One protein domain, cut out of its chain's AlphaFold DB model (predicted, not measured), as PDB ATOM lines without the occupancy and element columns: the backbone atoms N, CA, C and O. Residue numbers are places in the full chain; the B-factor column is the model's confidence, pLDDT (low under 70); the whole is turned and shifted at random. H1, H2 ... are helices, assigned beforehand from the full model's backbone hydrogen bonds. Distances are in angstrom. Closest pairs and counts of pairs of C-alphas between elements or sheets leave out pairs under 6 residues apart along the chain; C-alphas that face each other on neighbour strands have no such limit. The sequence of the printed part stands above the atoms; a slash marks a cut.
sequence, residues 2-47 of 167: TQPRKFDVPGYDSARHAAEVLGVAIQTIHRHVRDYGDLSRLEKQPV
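Overview. This is residues 2 to 47 of the 167 residues of an uncharacterized protein of Paracoccus kondratievae (UniProt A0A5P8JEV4). Two helices, H1 and H2, meet at about a right angle, with the short helix H3 near both; residues 2 to 14 lead in as a long stretch with no named element. The printed part has 46 residues, with three named helices in the order H1, H2, H3 and no named strand: all helix. It is compact, with a radius of gyration of the C-alphas of 10.1 A, yet elongated, spanning 35 by 19 by 18 A.

Along the chain. After residues 2 to 14, H1 takes residues 15 to 22, 10.2 A long, from C-alpha 15 at (166.850, 129.492, 135.784). H2, residues 26 to 36, is 15.3 A long. H3, residues 40 to 43, ends with C-alpha 43 at (177.481, 122.347, 131.040).

Arrangement. H1 and H2 touch, about perpendicular at 85 degrees; their closest C-alphas, of Ala 19 and Ile 26, are 5.2 A apart. H1 and H3 are close but not clearly touching, the closest C-alphas, of Leu 22 and Glu 43, being 6.7 A apart. H2 and H3 are near each other, 8.3 A at the closest C-alphas. In H1 and H2 every O i to N i+4 pair is within hydrogen-bond range; H3 is too short for one.

Size, cuts and confidence. The C-alphas farthest apart, of Thr 2 and Pro 46, are 35.6 A apart. The printed part has no cut, and both links between helices are tight. Residues 2 to 6 and 44 to 47 have pLDDT under 70.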
ATOM      1  N   THR A   2     156.799 135.223 151.127       43.12
ATOM      2  CA  THR A   2     157.926 134.338 150.800       43.12
ATOM      3  C   THR A   2     158.822 135.073 149.811       43.12
ATOM      4  O   THR A   2     158.388 135.343 148.694       43.12
ATOM      5  N   GLN A   3     160.028 135.471 150.224       43.53
ATOM      6  CA  GLN A   3     160.968 136.136 149.319       43.53
ATOM      7  C   GLN A   3     161.271 135.220 148.119       43.53
ATOM      8  O   GLN A   3     161.484 134.018 148.322       43.53
ATOM      9  N   PRO A   4     161.293 135.745 146.879       52.84
ATOM     10  CA  PRO A   4     161.751 134.972 145.736       52.84
ATOM     11  C   PRO A   4     163.221 134.620 145.978       52.84
ATOM     12  O   PRO A   4     164.065 135.504 146.108       52.84
ATOM     13  N   ARG A   5     163.521 133.321 146.109       58.84
ATOM     14  CA  ARG A   5     164.900 132.846 146.253       58.84
ATOM     15  C   ARG A   5     165.679 133.298 145.025       58.84
ATOM     16  O   ARG A   5     165.360 132.887 143.911       58.84
ATOM     17  N   LYS A   6     166.654 134.175 145.248       65.81
ATOM     18  CA  LYS A   6     167.521 134.716 144.210       65.81
ATOM     19  C   LYS A   6     168.285 133.557 143.568       65.81
ATOM     20  O   LYS A   6     168.823 132.700 144.267       65.81
ATOM     21  N   PHE A   7     168.216 133.469 142.246       73.19
ATOM     22  CA  PHE A   7     168.943 132.471 141.478       73.19
ATOM     23  C   PHE A   7     170.338 133.034 141.208       73.19
ATOM     24  O   PHE A   7     170.513 133.803 140.271       73.19
ATOM     25  N   ASP A   8     171.294 132.696 142.067       72.50
ATOM     26  CA  ASP A   8     172.667 133.196 141.985       72.50
ATOM     27  C   ASP A   8     173.571 132.111 141.373       72.50
ATOM     28  O   ASP A   8     174.344 131.461 142.073       72.50
ATOM     29  N   VAL A   9     173.439 131.869 140.062       75.88
ATOM     30  CA  VAL A   9     174.361 130.999 139.309       75.88
ATOM     31  C   VAL A   9     175.216 131.860 138.373       75.88
ATOM     32  O   VAL A   9     174.653 132.585 137.550       75.88
ATOM     33  N   PRO A  10     176.559 131.793 138.454       74.88
ATOM     34  CA  PRO A  10     177.439 132.544 137.562       74.88
ATOM     35  C   PRO A  10     177.191 132.185 136.092       74.88
ATOM     36  O   PRO A  10     177.129 131.009 135.750       74.88
ATOM     37  N   GLY A  11     177.067 133.194 135.225       76.75
ATOM     38  CA  GLY A  11     176.911 133.001 133.777       76.75
ATOM     39  C   GLY A  11     175.473 132.842 133.271       76.75
ATOM     40  O   GLY A  11     175.286 132.752 132.061       76.75
ATOM     41  N   TYR A  12     174.461 132.859 134.150       82.06
ATOM     42  CA  TYR A  12     173.054 132.759 133.747       82.06
ATOM     43  C   TYR A  12     172.160 133.789 134.446       82.06
ATOM     44  O   TYR A  12     172.068 133.814 135.670       82.06
ATOM     45  N   ASP A  13     171.408 134.563 133.659       81.12
ATOM     46  CA  ASP A  13     170.516 135.619 134.168       81.12
ATOM     47  C   ASP A  13     169.291 135.082 134.931       81.12
ATOM     48  O   ASP A  13     168.687 135.773 135.753       81.12
ATOM     49  N   SER A  14     168.873 133.845 134.646       85.00
ATOM     50  CA  SER A  14     167.762 133.184 135.335       85.00
ATOM     51  C   SER A  14     167.781 131.671 135.127       85.00
ATOM     52  O   SER A  14     168.368 131.168 134.170       85.00
ATOM     53  N   ALA A  15     167.042 130.933 135.964       81.44
ATOM     54  CA  ALA A  15     166.850 129.492 135.784       81.44
ATOM     55  C   ALA A  15     166.194 129.141 134.436       81.44
ATOM     56  O   ALA A  15     166.449 128.075 133.881       81.44
ATOM     57  N   ARG A  16     165.356 130.042 133.905       80.81
ATOM     58  CA  ARG A  16     164.741 129.898 132.582       80.81
ATOM     59  C   ARG A  16     165.768 130.080 131.469       80.81
ATOM     60  O   ARG A  16     165.820 129.255 130.569       80.81
ATOM     61  N   HIS A  17     166.608 131.105 131.576       80.81
ATOM     62  CA  HIS A  17     167.694 131.326 130.628       80.81
ATOM     63  C   HIS A  17     168.685 130.148 130.633       80.81
ATOM     64  O   HIS A  17     169.022 129.620 129.581       80.81
ATOM     65  N   ALA A  18     169.057 129.650 131.816       80.94
ATOM     66  CA  ALA A  18     169.896 128.462 131.951       80.94
ATOM     67  C   ALA A  18     169.260 127.209 131.329       80.94
ATOM     68  O   ALA A  18     169.941 126.442 130.660       80.94
ATOM     69  N   ALA A  19     167.954 127.008 131.522       80.19
ATOM     70  CA  ALA A  19     167.208 125.906 130.918       80.19
ATOM     71  C   ALA A  19     167.219 125.961 129.384       80.19
ATOM     72  O   ALA A  19     167.408 124.932 128.739       80.19
ATOM     73  N   GLU A  20     167.047 127.153 128.808       76.44
ATOM     74  CA  GLU A  20     167.078 127.371 127.359       76.44
ATOM     75  C   GLU A  20     168.484 127.137 126.785       76.44
ATOM     76  O   GLU A  20     168.626 126.400 125.812       76.44
ATOM     77  N   VAL A  21     169.525 127.686 127.420       78.81
ATOM     78  CA  VAL A  21     170.921 127.542 126.965       78.81
ATOM     79  C   VAL A  21     171.422 126.102 127.097       78.81
ATOM     80  O   VAL A  21     172.101 125.599 126.206       78.81
ATOM     81  N   LEU A  22     171.079 125.422 128.194       77.19
ATOM     82  CA  LEU A  22     171.510 124.046 128.459       77.19
ATOM     83  C   LEU A  22     170.567 122.991 127.860       77.19
ATOM     84  O   LEU A  22     170.854 121.800 127.948       77.19
ATOM     85  N   GLY A  23     169.434 123.393 127.273       71.31
ATOM     86  CA  GLY A  23     168.460 122.476 126.674       71.31
ATOM     87  C   GLY A  23     167.797 121.522 127.676       71.31
ATOM     88  O   GLY A  23     167.421 120.406 127.319       71.31
ATOM     89  N   VAL A  24     167.661 121.924 128.942       78.56
ATOM     90  CA  VAL A  24     167.092 121.088 130.013       78.56
ATOM     91  C   VAL A  24     165.862 121.732 130.636       78.56
ATOM     92  O   VAL A  24     165.707 122.946 130.651       78.56
ATOM     93  N   ALA A  25     164.981 120.922 131.223       78.38
ATOM     94  CA  ALA A  25     163.818 121.445 131.934       78.38
ATOM     95  C   ALA A  25     164.223 122.360 133.110       78.38
ATOM     96  O   ALA A  25     165.127 122.036 133.881       78.38
ATOM     97  N   ILE A  26     163.469 123.444 133.330       80.69
ATOM     98  CA  ILE A  26     163.680 124.410 134.433       80.69
ATOM     99  C   ILE A  26     163.715 123.710 135.808       80.69
ATOM    100  O   ILE A  26     164.486 124.075 136.694       80.69
ATOM    101  N   GLN A  27     162.929 122.646 135.992       80.00
ATOM    102  CA  GLN A  27     162.940 121.846 137.224       80.00
ATOM    103  C   GLN A  27     164.286 121.142 137.456       80.00
ATOM    104  O   GLN A  27     164.733 121.019 138.596       80.00
ATOM    105  N   THR A  28     164.952 120.704 136.384       78.12
ATOM    106  CA  THR A  28     166.283 120.090 136.440       78.12
ATOM    107  C   THR A  28     167.339 121.107 136.857       78.12
ATOM    108  O   THR A  28     168.210 120.744 137.648       78.12
ATOM    109  N   ILE A  29     167.216 122.361 136.402       84.38
ATOM    110  CA  ILE A  29     168.054 123.489 136.835       84.38
ATOM    111  C   ILE A  29     167.887 123.720 138.339       84.38
ATOM    112  O   ILE A  29     168.863 123.661 139.081       84.38
ATOM    113  N   HIS A  30     166.653 123.893 138.826       85.00
ATOM    114  CA  HIS A  30     166.408 124.101 140.259       85.00
ATOM    115  C   HIS A  30     166.885 122.935 141.125       85.00
ATOM    116  O   HIS A  30     167.423 123.161 142.209       85.00
ATOM    117  N   ARG A  31     166.707 121.695 140.657       82.50
ATOM    118  CA  ARG A  31     167.228 120.510 141.341       82.50
ATOM    119  C   ARG A  31     168.755 120.530 141.397       82.50
ATOM    120  O   ARG A  31     169.307 120.322 142.464       82.50
ATOM    121  N   HIS A  32     169.432 120.836 140.291       82.56
ATOM    122  CA  HIS A  32     170.896 120.874 140.266       82.56
ATOM    123  C   HIS A  32     171.473 121.968 141.157       82.56
ATOM    124  O   HIS A  32     172.367 121.684 141.946       82.56
ATOM    125  N   VAL A  33     170.911 123.177 141.117       84.88
ATOM    126  CA  VAL A  33     171.341 124.255 142.018       84.88
ATOM    127  C   VAL A  33     171.094 123.886 143.480       84.88
ATOM    128  O   VAL A  33     171.914 124.194 144.336       84.88
ATOM    129  N   ARG A  34     169.996 123.184 143.787       82.00
ATOM    130  CA  ARG A  34     169.720 122.715 145.151       82.00
ATOM    131  C   ARG A  34     170.700 121.635 145.616       82.00
ATOM    132  O   ARG A  34     171.113 121.672 146.771       82.00
ATOM    133  N   ASP A  35     171.009 120.673 144.756       82.12
ATOM    134  CA  ASP A  35     171.762 119.473 145.130       82.12
ATOM    135  C   ASP A  35     173.283 119.686 145.052       82.12
ATOM    136  O   ASP A  35     174.029 119.078 145.817       82.12
ATOM    137  N   TYR A  36     173.744 120.549 144.141       81.00
ATOM    138  CA  TYR A  36     175.164 120.731 143.820       81.00
ATOM    139  C   TYR A  36     175.646 122.181 143.924       81.00
ATOM    140  O   TYR A  36     176.849 122.407 143.964       81.00
ATOM    141  N   GLY A  37     174.739 123.161 143.982       81.50
ATOM    142  CA  GLY A  37     175.098 124.582 144.065       81.50
ATOM    143  C   GLY A  37     175.575 125.208 142.750       81.50
ATOM    144  O   GLY A  37     175.720 126.425 142.695       81.50
ATOM    145  N   ASP A  38     175.776 124.420 141.689       82.69
ATOM    146  CA  ASP A  38     176.230 124.878 140.376       82.69
ATOM    147  C   ASP A  38     175.518 124.158 139.212       82.69
ATOM    148  O   ASP A  38     174.737 123.217 139.396       82.69
ATOM    149  N   LEU A  39     175.765 124.639 137.987       80.88
ATOM    150  CA  LEU A  39     175.311 124.012 136.739       80.88
ATOM    151  C   LEU A  39     176.459 123.392 135.935       80.88
ATOM    152  O   LEU A  39     176.226 122.858 134.852       80.88
ATOM    153  N   SER A  40     177.681 123.364 136.473       78.00
ATOM    154  CA  SER A  40     178.874 122.884 135.764       78.00
ATOM    155  C   SER A  40     178.776 121.420 135.331       78.00
ATOM    156  O   SER A  40     179.440 120.987 134.389       78.00
ATOM    157  N   ARG A  41     177.935 120.624 136.002       72.06
ATOM    158  CA  ARG A  41     177.630 119.242 135.592       72.06
ATOM    159  C   ARG A  41     176.733 119.164 134.359       72.06
ATOM    160  O   ARG A  41     176.886 118.232 133.577       72.06
ATOM    161  N   LEU A  42     175.825 120.124 134.198       73.25
ATOM    162  CA  LEU A  42     174.949 120.222 133.032       73.25
ATOM    163  C   LEU A  42     175.692 120.833 131.842       73.25
ATOM    164  O   LEU A  42     175.512 120.362 130.731       73.25
ATOM    165  N   GLU A  43     176.595 121.787 132.077       71.50
ATOM    166  CA  GLU A  43     177.481 122.347 131.040       71.50
ATOM    167  C   GLU A  43     178.423 121.296 130.433       71.50
ATOM    168  O   GLU A  43     178.731 121.326 129.244       71.50
ATOM    169  N   LYS A  44     178.883 120.340 131.250       65.12
ATOM    170  CA  LYS A  44     179.736 119.224 130.805       65.12
ATOM    171  C   LYS A  44     178.957 118.106 130.121       65.12
ATOM    172  O   LYS A  44     179.575 117.216 129.536       65.12
ATOM    173  N   GLN A  45     177.630 118.115 130.215       57.31
ATOM    174  CA  GLN A  45     176.805 117.204 129.448       57.31
ATOM    175  C   GLN A  45     176.619 117.816 128.059       57.31
ATOM    176  O   GLN A  45     176.006 118.878 127.952       57.31
ATOM    177  N   PRO A  46     177.137 117.193 126.984       51.50
ATOM    178  CA  PRO A  46     176.802 117.658 125.652       51.50
ATOM    179  C   PRO A  46     175.280 117.634 125.538       51.50
ATOM    180  O   PRO A  46     174.655 116.645 125.935       51.50
ATOM    181  N   VAL A  47     174.696 118.713 125.013       56.88
ATOM    182  CA  VAL A  47     173.305 118.718 124.557       56.88
ATOM    183  C   VAL A  47     173.223 117.617 123.508       56.88
ATOM    184  O   VAL A  47     173.567 117.814 122.344       56.88
TER     185      VAL A  47